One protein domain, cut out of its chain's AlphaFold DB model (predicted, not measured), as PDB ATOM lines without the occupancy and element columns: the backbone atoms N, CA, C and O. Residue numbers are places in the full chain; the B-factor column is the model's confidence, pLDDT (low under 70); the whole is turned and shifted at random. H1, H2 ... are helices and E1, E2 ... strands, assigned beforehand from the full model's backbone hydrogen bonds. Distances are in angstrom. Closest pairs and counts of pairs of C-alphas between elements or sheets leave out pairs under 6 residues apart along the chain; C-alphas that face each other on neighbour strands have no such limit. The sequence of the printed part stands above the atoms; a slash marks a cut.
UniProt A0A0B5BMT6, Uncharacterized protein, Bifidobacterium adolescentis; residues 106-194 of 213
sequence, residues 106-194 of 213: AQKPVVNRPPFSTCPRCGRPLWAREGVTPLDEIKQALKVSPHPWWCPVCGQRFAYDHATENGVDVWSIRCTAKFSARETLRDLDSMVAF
ATOM      1  N   ALA A 106      80.723  13.946  83.264       94.25
ATOM      2  CA  ALA A 106      80.923  12.819  82.364       94.25
ATOM      3  C   ALA A 106      79.953  12.848  81.171       94.25
ATOM      4  O   ALA A 106      78.854  13.417  81.240       94.25
ATOM      5  N   GLN A 107      80.363  12.199  80.083       95.38
ATOM      6  CA  GLN A 107      79.496  11.936  78.940       95.38
ATOM      7  C   GLN A 107      78.288  11.100  79.376       95.38
ATOM      8  O   GLN A 107      78.422  10.163  80.166       95.38
ATOM      9  N   LYS A 108      77.101  11.442  78.872       95.19
ATOM     10  CA  LYS A 108      75.849  10.755  79.220       95.19
ATOM     11  C   LYS A 108      75.103  10.298  77.970       95.19
ATOM     12  O   LYS A 108      75.168  10.993  76.958       95.19
ATOM     13  N   PRO A 109      74.370   9.175  78.030       93.69
ATOM     14  CA  PRO A 109      73.453   8.823  76.959       93.69
ATOM     15  C   PRO A 109      72.325   9.858  76.864       93.69
ATOM     16  O   PRO A 109      71.892  10.408  77.880       93.69
ATOM     17  N   VAL A 110      71.840  10.112  75.651       92.81
ATOM     18  CA  VAL A 110      70.667  10.967  75.435       92.81
ATOM     19  C   VAL A 110      69.389  10.257  75.870       92.81
ATOM     20  O   VAL A 110      69.303   9.028  75.856       92.81
ATOM     21  N   VAL A 111      68.384  11.024  76.280       92.12
ATOM     22  CA  VAL A 111      67.074  10.464  76.630       92.12
ATOM     23  C   VAL A 111      66.276  10.298  75.348       92.12
ATOM     24  O   VAL A 111      66.238  11.225  74.547       92.12
ATOM     25  N   ASN A 112      65.619   9.151  75.174       86.38
ATOM     26  CA  ASN A 112      64.885   8.776  73.961       86.38
ATOM     27  C   ASN A 112      65.762   8.662  72.706       86.38
ATOM     28  O   ASN A 112      66.946   9.006  72.676       86.38
ATOM     29  N   ARG A 113      65.142   8.148  71.645       82.75
ATOM     30  CA  ARG A 113      65.766   7.975  70.340       82.75
ATOM     31  C   ARG A 113      65.644   9.204  69.453       82.75
ATOM     32  O   ARG A 113      64.620   9.883  69.563       82.75
ATOM     33  N   PRO A 114      66.603   9.467  68.543       79.69
ATOM     34  CA  PRO A 114      66.385  10.436  67.486       79.69
ATOM     35  C   PRO A 114      65.080  10.107  66.739       79.69
ATOM     36  O   PRO A 114      64.684   8.945  66.688       79.69
ATOM     37  N   PRO A 115      64.356  11.109  66.226       78.44
ATOM     38  CA  PRO A 115      64.621  12.538  66.372       78.44
ATOM     39  C   PRO A 115      64.147  13.134  67.706       78.44
ATOM     40  O   PRO A 115      64.415  14.294  67.997       78.44
ATOM     41  N   PHE A 116      63.451  12.362  68.537       81.62
ATOM     42  CA  PHE A 116      62.851  12.836  69.787       81.62
ATOM     43  C   PHE A 116      63.830  12.830  70.967       81.62
ATOM     44  O   PHE A 116      63.414  12.923  72.125       81.62
ATOM     45  N   SER A 117      65.129  12.690  70.690       87.56
ATOM     46  CA  SER A 117      66.150  12.701  71.726       87.56
ATOM     47  C   SER A 117      66.201  14.046  72.437       87.56
ATOM     48  O   SER A 117      66.243  15.105  71.804       87.56
ATOM     49  N   THR A 118      66.280  13.991  73.762       92.31
ATOM     50  CA  THR A 118      66.471  15.156  74.621       92.31
ATOM     51  C   THR A 118      67.762  15.044  75.422       92.31
ATOM     52  O   THR A 118      68.282  13.959  75.710       92.31
ATOM     53  N   CYS A 119      68.316  16.200  75.779       94.38
ATOM     54  CA  CYS A 119      69.495  16.276  76.627       94.38
ATOM     55  C   CYS A 119      69.177  15.744  78.039       94.38
ATOM     56  O   CYS A 119      68.262  16.260  78.681       94.38
ATOM     57  N   PRO A 120      69.975  14.820  78.607       95.62
ATOM     58  CA  PRO A 120      69.746  14.281  79.949       95.62
ATOM     59  C   PRO A 120      70.029  15.301  81.066       95.62
ATOM     60  O   PRO A 120      69.765  15.015  82.231       95.62
ATOM     61  N   ARG A 121      70.625  16.462  80.744       95.25
ATOM     62  CA  ARG A 121      70.934  17.530  81.708       95.25
ATOM     63  C   ARG A 121      69.861  18.615  81.732       95.25
ATOM     64  O   ARG A 121      69.393  18.962  82.805       95.25
ATOM     65  N   CYS A 122      69.502  19.171  80.576       93.81
ATOM     66  CA  CYS A 122      68.561  20.296  80.495       93.81
ATOM     67  C   CYS A 122      67.183  19.921  79.933       93.81
ATOM     68  O   CYS A 122      66.324  20.790  79.835       93.81
ATOM     69  N   GLY A 123      66.974  18.672  79.504       92.56
ATOM     70  CA  GLY A 123      65.705  18.196  78.943       92.56
ATOM     71  C   GLY A 123      65.344  18.772  77.571       92.56
ATOM     72  O   GLY A 123      64.322  18.394  77.007       92.56
ATOM     73  N   ARG A 124      66.163  19.670  77.008       91.00
ATOM     74  CA  ARG A 124      65.875  20.295  75.714       91.00
ATOM     75  C   ARG A 124      66.044  19.303  74.557       91.00
ATOM     76  O   ARG A 124      66.946  18.457  74.626       91.00
ATOM     77  N   PRO A 125      65.199  19.402  73.516       89.00
ATOM     78  CA  PRO A 125      65.348  18.603  72.305       89.00
ATOM     79  C   PRO A 125      66.702  18.871  71.643       89.00
ATOM     80  O   PRO A 125      67.210  19.991  71.678       89.00
ATOM     81  N   LEU A 126      67.298  17.824  71.073       87.62
ATOM     82  CA  LEU A 126      68.591  17.924  70.384       87.62
ATOM     83  C   LEU A 126      68.438  18.250  68.901       87.62
ATOM     84  O   LEU A 126      69.263  18.955  68.333       87.62
ATOM     85  N   TRP A 127      67.374  17.724  68.298       82.88
ATOM     86  CA  TRP A 127      67.139  17.751  66.854       82.88
ATOM     87  C   TRP A 127      66.047  18.730  66.432       82.88
ATOM     88  O   TRP A 127      65.910  19.029  65.253       82.88
ATOM     89  N   ALA A 128      65.273  19.218  67.401       77.50
ATOM     90  CA  ALA A 128      64.198  20.177  67.207       77.50
ATOM     91  C   ALA A 128      64.515  21.465  67.976       77.50
ATOM     92  O   ALA A 128      65.156  21.431  69.029       77.50
ATOM     93  N   ARG A 129      64.051  22.600  67.458       67.56
ATOM     94  CA  ARG A 129      64.045  23.882  68.169       67.56
ATOM     95  C   ARG A 129      62.880  23.924  69.160       67.56
ATOM     96  O   ARG A 129      61.949  23.125  69.076       67.56
ATOM     97  N   GLU A 130      62.931  24.853  70.114       56.62
ATOM     98  CA  GLU A 130      61.796  25.107  71.009       56.62
ATOM     99  C   GLU A 130      60.571  25.539  70.181       56.62
ATOM    100  O   GLU A 130      60.649  26.504  69.425       56.62
ATOM    101  N   GLY A 131      59.463  24.797  70.292       63.84
ATOM    102  CA  GLY A 131      58.267  24.954  69.457       63.84
ATOM    103  C   GLY A 131      58.010  23.740  68.557       63.84
ATOM    104  O   GLY A 131      58.529  22.649  68.797       63.84
ATOM    105  N   VAL A 132      57.186  23.914  67.522       67.38
ATOM    106  CA  VAL A 132      56.937  22.873  66.514       67.38
ATOM    107  C   VAL A 132      57.997  23.009  65.424       67.38
ATOM    108  O   VAL A 132      57.949  23.943  64.630       67.38
ATOM    109  N   THR A 133      58.978  22.104  65.402       75.06
ATOM    110  CA  THR A 133      59.948  22.023  64.297       75.06
ATOM    111  C   THR A 133      59.404  21.069  63.231       75.06
ATOM    112  O   THR A 133      59.059  19.937  63.587       75.06
ATOM    113  N   PRO A 134      59.316  21.478  61.954       80.94
ATOM    114  CA  PRO A 134      58.881  20.601  60.874       80.94
ATOM    115  C   PRO A 134      59.722  19.323  60.794       80.94
ATOM    116  O   PRO A 134      60.942  19.346  60.979       80.94
ATOM    117  N   LEU A 135      59.079  18.200  60.472       79.44
ATOM    118  CA  LEU A 135      59.754  16.904  60.385       79.44
ATOM    119  C   LEU A 135      60.875  16.899  59.333       79.44
ATOM    120  O   LEU A 135      61.892  16.242  59.532       79.44
ATOM    121  N   ASP A 136      60.725  17.654  58.244       81.19
ATOM    122  CA  ASP A 136      61.742  17.756  57.194       81.19
ATOM    123  C   ASP A 136      63.018  18.455  57.669       81.19
ATOM    124  O   ASP A 136      64.118  18.016  57.330       81.19
ATOM    125  N   GLU A 137      62.901  19.483  58.515       81.06
ATOM    126  CA  GLU A 137      64.062  20.143  59.128       81.06
ATOM    127  C   GLU A 137      64.810  19.181  60.050       81.06
ATOM    128  O   GLU A 137      66.037  19.096  60.013       81.06
ATOM    129  N   ILE A 138      64.063  18.398  60.827       78.12
ATOM    130  CA  ILE A 138      64.611  17.351  61.688       78.12
ATOM    131  C   ILE A 138      65.315  16.274  60.849       78.12
ATOM    132  O   ILE A 138      66.442  15.881  61.160       78.12
ATOM    133  N   LYS A 139      64.684  15.798  59.765       76.88
ATOM    134  CA  LYS A 139      65.291  14.833  58.831       76.88
ATOM    135  C   LYS A 139      66.574  15.398  58.227       76.88
ATOM    136  O   LYS A 139      67.563  14.677  58.121       76.88
ATOM    137  N   GLN A 140      66.581  16.674  57.851       80.69
ATOM    138  CA  GLN A 140      67.763  17.328  57.304       80.69
ATOM    139  C   GLN A 140      68.873  17.469  58.349       80.69
ATOM    140  O   GLN A 140      70.028  17.192  58.033       80.69
ATOM    141  N   ALA A 141      68.542  17.829  59.590       76.88
ATOM    142  CA  ALA A 141      69.507  17.889  60.686       76.88
ATOM    143  C   ALA A 141      70.169  16.524  60.921       76.88
ATOM    144  O   ALA A 141      71.394  16.444  60.983       76.88
ATOM    145  N   LEU A 142      69.380  15.443  60.930       76.50
ATOM    146  CA  LEU A 142      69.893  14.075  61.035       76.50
ATOM    147  C   LEU A 142      70.755  13.657  59.834       76.50
ATOM    148  O   LEU A 142      71.670  12.861  60.000       76.50
ATOM    149  N   LYS A 143      70.495  14.174  58.629       76.38
ATOM    150  CA  LYS A 143      71.333  13.901  57.447       76.38
ATOM    151  C   LYS A 143      72.659  14.663  57.482       76.38
ATOM    152  O   LYS A 143      73.686  14.098  57.128       76.38
ATOM    153  N   VAL A 144      72.623  15.943  57.859       75.38
ATOM    154  CA  VAL A 144      73.785  16.848  57.815       75.38
ATOM    155  C   VAL A 144      74.718  16.627  58.999       75.38
ATOM    156  O   VAL A 144      75.931  16.644  58.834       75.38
ATOM    157  N   SER A 145      74.166  16.433  60.194       71.50
ATOM    158  CA  SER A 145      74.938  16.205  61.412       71.50
ATOM    159  C   SER A 145      74.212  15.177  62.283       71.50
ATOM    160  O   SER A 145      73.557  15.542  63.250       71.50
ATOM    161  N   PRO A 146      74.301  13.875  61.959       70.56
ATOM    162  CA  PRO A 146      73.622  12.818  62.718       70.56
ATOM    163  C   PRO A 146      74.132  12.646  64.158       70.56
ATOM    164  O   PRO A 146      73.538  11.899  64.938       70.56
ATOM    165  N   HIS A 147      75.213  13.338  64.531       77.62
ATOM    166  CA  HIS A 147      75.969  13.096  65.756       77.62
ATOM    167  C   HIS A 147      76.367  14.423  66.429       77.62
ATOM    168  O   HIS A 147      77.444  14.950  66.155       77.62
ATOM    169  N   PRO A 148      75.542  14.986  67.328       87.50
ATOM    170  CA  PRO A 148      75.948  16.126  68.125       87.50
ATOM    171  C   PRO A 148      76.877  15.624  69.231       87.50
ATOM    172  O   PRO A 148      76.524  14.712  69.979       87.50
ATOM    173  N   TRP A 149      78.068  16.187  69.389       90.75
ATOM    174  CA  TRP A 149      78.992  15.731  70.438       90.75
ATOM    175  C   TRP A 149      78.591  16.203  71.837       90.75
ATOM    176  O   TRP A 149      78.898  15.565  72.851       90.75
ATOM    177  N   TRP A 150      77.864  17.313  71.899       94.19
ATOM    178  CA  TRP A 150      77.399  17.931  73.128       94.19
ATOM    179  C   TRP A 150      76.130  18.757  72.895       94.19
ATOM    180  O   TRP A 150      75.723  19.029  71.769       94.19
ATOM    181  N   CYS A 151      75.451  19.120  73.982       93.06
ATOM    182  CA  CYS A 151      74.201  19.867  73.934       93.06
ATOM    183  C   CYS A 151      74.445  21.360  73.646       93.06
ATOM    184  O   CYS A 151      75.007  22.023  74.524       93.06
ATOM    185  N   PRO A 152      73.919  21.941  72.546       89.50
ATOM    186  CA  PRO A 152      74.084  23.368  72.235       89.50
ATOM    187  C   PRO A 152      73.436  24.302  73.268       89.50
ATOM    188  O   PRO A 152      73.667  25.505  73.272       89.50
ATOM    189  N   VAL A 153      72.605  23.750  74.158       91.69
ATOM    190  CA  VAL A 153      71.922  24.501  75.211       91.69
ATOM    191  C   VAL A 153      72.753  24.612  76.480       91.69
ATOM    192  O   VAL A 153      72.784  25.678  77.077       91.69
ATOM    193  N   CYS A 154      73.358  23.511  76.928       94.81
ATOM    194  CA  CYS A 154      73.936  23.415  78.274       94.81
ATOM    195  C   CYS A 154      75.322  22.770  78.330       94.81
ATOM    196  O   CYS A 154      75.799  22.472  79.427       94.81
ATOM    197  N   GLY A 155      75.923  22.460  77.177       95.19
ATOM    198  CA  GLY A 155      77.271  21.903  77.077       95.19
ATOM    199  C   GLY A 155      77.418  20.450  77.541       95.19
ATOM    200  O   GLY A 155      78.532  19.945  77.668       95.19
ATOM    201  N   GLN A 156      76.318  19.734  77.816       97.00
ATOM    202  CA  GLN A 156      76.383  18.312  78.175       97.00
ATOM    203  C   GLN A 156      76.931  17.488  77.020       97.00
ATOM    204  O   GLN A 156      76.254  17.343  76.011       97.00
ATOM    205  N   ARG A 157      78.106  16.888  77.209       96.19
ATOM    206  CA  ARG A 157      78.680  15.925  76.265       96.19
ATOM    207  C   ARG A 157      77.898  14.617  76.256       96.19
ATOM    208  O   ARG A 157      77.445  14.160  77.315       96.19
ATOM    209  N   PHE A 158      77.779  14.004  75.088       94.25
ATOM    210  CA  PHE A 158      77.055  12.749  74.924       94.25
ATOM    211  C   PHE A 158      77.996  11.558  74.794       94.25
ATOM    212  O   PHE A 158      79.129  11.687  74.339       94.25
ATOM    213  N   ALA A 159      77.529  10.407  75.267       92.94
ATOM    214  CA  ALA A 159      78.225   9.141  75.094       92.94
ATOM    215  C   ALA A 159      77.911   8.562  73.710       92.94
ATOM    216  O   ALA A 159      76.796   8.719  73.213       92.94
ATOM    217  N   TYR A 160      78.877   7.857  73.133       89.38
ATOM    218  CA  TYR A 160      78.769   7.222  71.825       89.38
ATOM    219  C   TYR A 160      79.170   5.755  71.904       89.38
ATOM    220  O   TYR A 160      80.041   5.384  72.694       89.38
ATOM    221  N   ASP A 161      78.536   4.942  71.069       86.69
ATOM    222  CA  ASP A 161      78.938   3.571  70.798       86.69
ATOM    223  C   ASP A 161      79.630   3.516  69.429       86.69
ATOM    224  O   ASP A 161      79.225   4.203  68.486       86.69
ATOM    225  N   HIS A 162      80.683   2.706  69.344       86.38
ATOM    226  CA  HIS A 162      81.464   2.469  68.135       86.38
ATOM    227  C   HIS A 162      81.303   1.012  67.715       86.38
ATOM    228  O   HIS A 162      81.532   0.107  68.523       86.38
ATOM    229  N   ALA A 163      80.918   0.785  66.466       83.06
ATOM    230  CA  ALA A 163      80.780  -0.542  65.889       83.06
ATOM    231  C   ALA A 163      81.335  -0.551  64.466       83.06
ATOM    232  O   ALA A 163      81.203   0.430  63.745       83.06
ATOM    233  N   THR A 164      81.905  -1.674  64.036       86.75
ATOM    234  CA  THR A 164      82.359  -1.847  62.652       86.75
ATOM    235  C   THR A 164      81.351  -2.731  61.915       86.75
ATOM    236  O   THR A 164      81.218  -3.917  62.216       86.75
ATOM    237  N   GLU A 165      80.627  -2.166  60.949       84.31
ATOM    238  CA  GLU A 165      79.649  -2.875  60.114       84.31
ATOM    239  C   GLU A 165      80.190  -3.019  58.688       84.31
ATOM    240  O   GLU A 165      80.477  -2.024  58.029       84.31
ATOM    241  N   ASN A 166      80.314  -4.249  58.175       86.56
ATOM    242  CA  ASN A 166      80.816  -4.519  56.814       86.56
ATOM    243  C   ASN A 166      82.171  -3.845  56.495       86.56
ATOM    244  O   ASN A 166      82.421  -3.458  55.355       86.56
ATOM    245  N   GLY A 167      83.041  -3.694  57.501       86.56
ATOM    246  CA  GLY A 167      84.340  -3.024  57.363       86.56
ATOM    247  C   GLY A 167      84.288  -1.492  57.409       86.56
ATOM    248  O   GLY A 167      85.307  -0.859  57.154       86.56
ATOM    249  N   VAL A 168      83.134  -0.898  57.732       83.94
ATOM    250  CA  VAL A 168      82.954   0.549  57.911       83.94
ATOM    251  C   VAL A 168      82.703   0.850  59.384       83.94
ATOM    252  O   VAL A 168      81.828   0.243  60.002       83.94
ATOM    253  N   ASP A 169      83.452   1.800  59.936       80.81
ATOM    254  CA  ASP A 169      83.253   2.277  61.303       80.81
ATOM    255  C   ASP A 169      81.997   3.152  61.395       80.81
ATOM    256  O   ASP A 169      81.825   4.135  60.669       80.81
ATOM    257  N   VAL A 170      81.101   2.772  62.299       79.31
ATOM    258  CA  VAL A 170      79.816   3.412  62.557       79.31
ATOM    259  C   VAL A 170      79.800   3.892  64.000       79.31
ATOM    260  O   VAL A 170      79.884   3.113  64.951       79.31
ATOM    261  N   TRP A 171      79.653   5.202  64.155       82.06
ATOM    262  CA  TRP A 171      79.416   5.843  65.441       82.06
ATOM    263  C   TRP A 171      77.920   6.054  65.612       82.06
ATOM    264  O   TRP A 171      77.239   6.472  64.681       82.06
ATOM    265  N   SER A 172      77.398   5.760  66.798       81.38
ATOM    266  CA  SER A 172      76.000   6.031  67.126       81.38
ATOM    267  C   SER A 172      75.900   6.659  68.504       81.38
ATOM    268  O   SER A 172      76.581   6.247  69.445       81.38
ATOM    269  N   ILE A 173      75.078   7.701  68.622       86.44
ATOM    270  CA  ILE A 173      74.862   8.352  69.909       86.44
ATOM    271  C   ILE A 173      74.160   7.378  70.858       86.44
ATOM    272  O   ILE A 173      73.085   6.850  70.557       86.44
ATOM    273  N   ARG A 174      74.761   7.141  72.027       88.88
ATOM    274  CA  ARG A 174      74.164   6.272  73.036       88.88
ATOM    275  C   ARG A 174      72.917   6.942  73.586       88.88
ATOM    276  O   ARG A 174      72.925   8.123  73.931       88.88
ATOM    277  N   CYS A 175      71.857   6.173  73.733       87.69
ATOM    278  CA  CYS A 175      70.544   6.649  74.141       87.69
ATOM    279  C   CYS A 175      69.884   5.652  75.101       87.69
ATOM    280  O   CYS A 175      70.301   4.502  75.216       87.69
ATOM    281  N   THR A 176      68.871   6.100  75.841       86.44
ATOM    282  CA  THR A 176      68.178   5.247  76.825       86.44
ATOM    283  C   THR A 176      67.280   4.184  76.186       86.44
ATOM    284  O   THR A 176      66.955   3.192  76.838       86.44
ATOM    285  N   ALA A 177      66.873   4.375  74.929       80.25
ATOM    286  CA  ALA A 177      66.126   3.388  74.155       80.25
ATOM    287  C   ALA A 177      67.091   2.521  73.328       80.25
ATOM    288  O   ALA A 177      68.107   3.012  72.853       80.25
ATOM    289  N   LYS A 178      66.769   1.237  73.127       69.75
ATOM    290  CA  LYS A 178      67.560   0.332  72.275       69.75
ATOM    291  C   LYS A 178      66.996   0.327  70.856       69.75
ATOM    292  O   LYS A 178      65.854  -0.084  70.681       69.75
ATOM    293  N   PHE A 179      67.765   0.797  69.880       67.19
ATOM    294  CA  PHE A 179      67.418   0.824  68.451       67.19
ATOM    295  C   PHE A 179      68.662   1.239  67.638       67.19
ATOM    296  O   PHE A 179      69.614   1.789  68.192       67.19
ATOM    297  N   SER A 180      68.646   1.021  66.326       65.75
ATOM    298  CA  SER A 180      69.678   1.479  65.386       65.75
ATOM    299  C   SER A 180      69.286   2.778  64.660       65.75
ATOM    300  O   SER A 180      68.105   3.094  64.473       65.75
ATOM    301  N   ALA A 181      70.279   3.530  64.166       61.03
ATOM    302  CA  ALA A 181      70.037   4.731  63.357       61.03
ATOM    303  C   ALA A 181      69.208   4.433  62.086       61.03
ATOM    304  O   ALA A 181      68.348   5.225  61.701       61.03
ATOM    305  N   ARG A 182      69.401   3.255  61.469       66.62
ATOM    306  CA  ARG A 182      68.629   2.804  60.294       66.62
ATOM    307  C   ARG A 182      67.153   2.557  60.607       66.62
ATOM    308  O   ARG A 182      66.299   2.949  59.816       66.62
ATOM    309  N   GLU A 183      66.846   1.920  61.737       71.75
ATOM    310  CA  GLU A 183      65.457   1.700  62.172       71.75
ATOM    311  C   GLU A 183      64.744   3.027  62.429       71.75
ATOM    312  O   GLU A 183      63.596   3.197  62.039       71.75
ATOM    313  N   THR A 184      65.454   4.004  62.992       72.00
ATOM    314  CA  THR A 184      64.911   5.347  63.230       72.00
ATOM    315  C   THR A 184      64.483   6.041  61.941       72.00
ATOM    316  O   THR A 184      63.369   6.552  61.858       72.00
ATOM    317  N   LEU A 185      65.355   6.060  60.927       71.75
ATOM    318  CA  LEU A 185      65.041   6.692  59.641       71.75
ATOM    319  C   LEU A 185      63.872   5.986  58.942       71.75
ATOM    320  O   LEU A 185      62.979   6.656  58.429       71.75
ATOM    321  N   ARG A 186      63.829   4.649  59.001       76.38
ATOM    322  CA  ARG A 186      62.708   3.858  58.474       76.38
ATOM    323  C   ARG A 186      61.384   4.216  59.155       76.38
ATOM    324  O   ARG A 186      60.380   4.409  58.471       76.38
ATOM    325  N   ASP A 187      61.381   4.325  60.480       76.81
ATOM    326  CA  ASP A 187      60.177   4.664  61.239       76.81
ATOM    327  C   ASP A 187      59.687   6.078  60.890       76.81
ATOM    328  O   ASP A 187      58.489   6.283  60.693       76.81
ATOM    329  N   LEU A 188      60.599   7.040  60.713       74.12
ATOM    330  CA  LEU A 188      60.248   8.400  60.286       74.12
ATOM    331  C   LEU A 188      59.629   8.456  58.888       74.12
ATOM    332  O   LEU A 188      58.757   9.288  58.642       74.12
ATOM    333  N   ASP A 189      60.073   7.607  57.966       74.31
ATOM    334  CA  ASP A 189      59.485   7.536  56.627       74.31
ATOM    335  C   ASP A 189      58.090   6.897  56.652       74.31
ATOM    336  O   ASP A 189      57.209   7.322  55.907       74.31
ATOM    337  N   SER A 190      57.839   5.962  57.575       72.88
ATOM    338  CA  SER A 190      56.506   5.373  57.767       72.88
ATOM    339  C   SER A 190      55.477   6.344  58.364       72.88
ATOM    340  O   SER A 190      54.287   6.229  58.077       72.88
ATOM    341  N   MET A 191      55.922   7.337  59.146       68.31
ATOM    342  CA  MET A 191      55.045   8.348  59.757       68.31
ATOM    343  C   MET A 191      54.455   9.335  58.736       68.31
ATOM    344  O   MET A 191      53.386   9.884  58.979       68.31
ATOM    345  N   VAL A 192      55.113   9.540  57.589       55.09
ATOM    346  CA  VAL A 192      54.663  10.468  56.529       55.09
ATOM    347  C   VAL A 192      53.532   9.872  55.681       55.09
ATOM    348  O   VAL A 192      52.718  10.605  55.131       55.09
ATOM    349  N   ALA A 193      53.419   8.543  55.613       47.78
ATOM    350  CA  ALA A 193      52.409   7.869  54.790       47.78
ATOM    351  C   ALA A 193      50.962   7.998  55.319       47.78
ATOM    352  O   ALA A 193      50.036   7.505  54.678       47.78
ATOM    353  N   PHE A 194      50.762   8.646  56.471       44.31
ATOM    354  CA  PHE A 194      49.449   8.867  57.081       44.31
ATOM    355  C   PHE A 194      48.937  10.311  56.979       44.31
ATOM    356  O   PHE A 194      47.846  10.581  57.486       44.31
TER     357      PHE A 194
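What this domain is: This is residues 106 to 194 of the 213 residues of an uncharacterized protein of Bifidobacterium adolescentis (UniProt A0A0B5BMT6). The domain has little regular structure: winding loops, residues 106 to 134 and 145 to 159, with the hairpin of E1 and E2, whose tip, residues 164 to 169, sticks out, and two helices, H1 and H2, near each other. The printed part has 89 residues, 34 in named elements, in the order H1, E1, E2, H2; the class is mixed and the sheet E1 - E2 antiparallel. It is compact, with a radius of gyration of the C-alphas of 13.1 A and spans of 38 by 36 by 22 A.

Where its parts are: E1, residues 160 to 165, measures 15.5 A, and E2, residues 168 to 173, 16.4 A. H2, residues 181 to 192, measures 17.8 A and ends at C-alpha 192 (54.663, 10.468, 56.529). H1, residues 135 to 144, measures 14.3 A from C-alpha 135 (59.754, 16.904, 60.385).

How they stand to each other: Hairpin strands E1 and E2 run at 154 degrees; N 163 and O 170, 3.0 A apart, are within hydrogen-bond range. The closest C-alphas of E2 and H2, Ser 172 and Ala 181, are 7.2 A apart. E1 and H2 are apart, as are H1 and E2. Every O i to N i+4 pair is within hydrogen-bond range in H1, and 7 of 8 in H2.

The domain as a whole: The C-alphas farthest apart, Ala 106 and Phe 194, are 40.6 A apart. The printed part has no cut; H1 to E1 is a long link. Model pLDDT is under 70 at residues 129 to 132, 178 to 182 and 191 to 194.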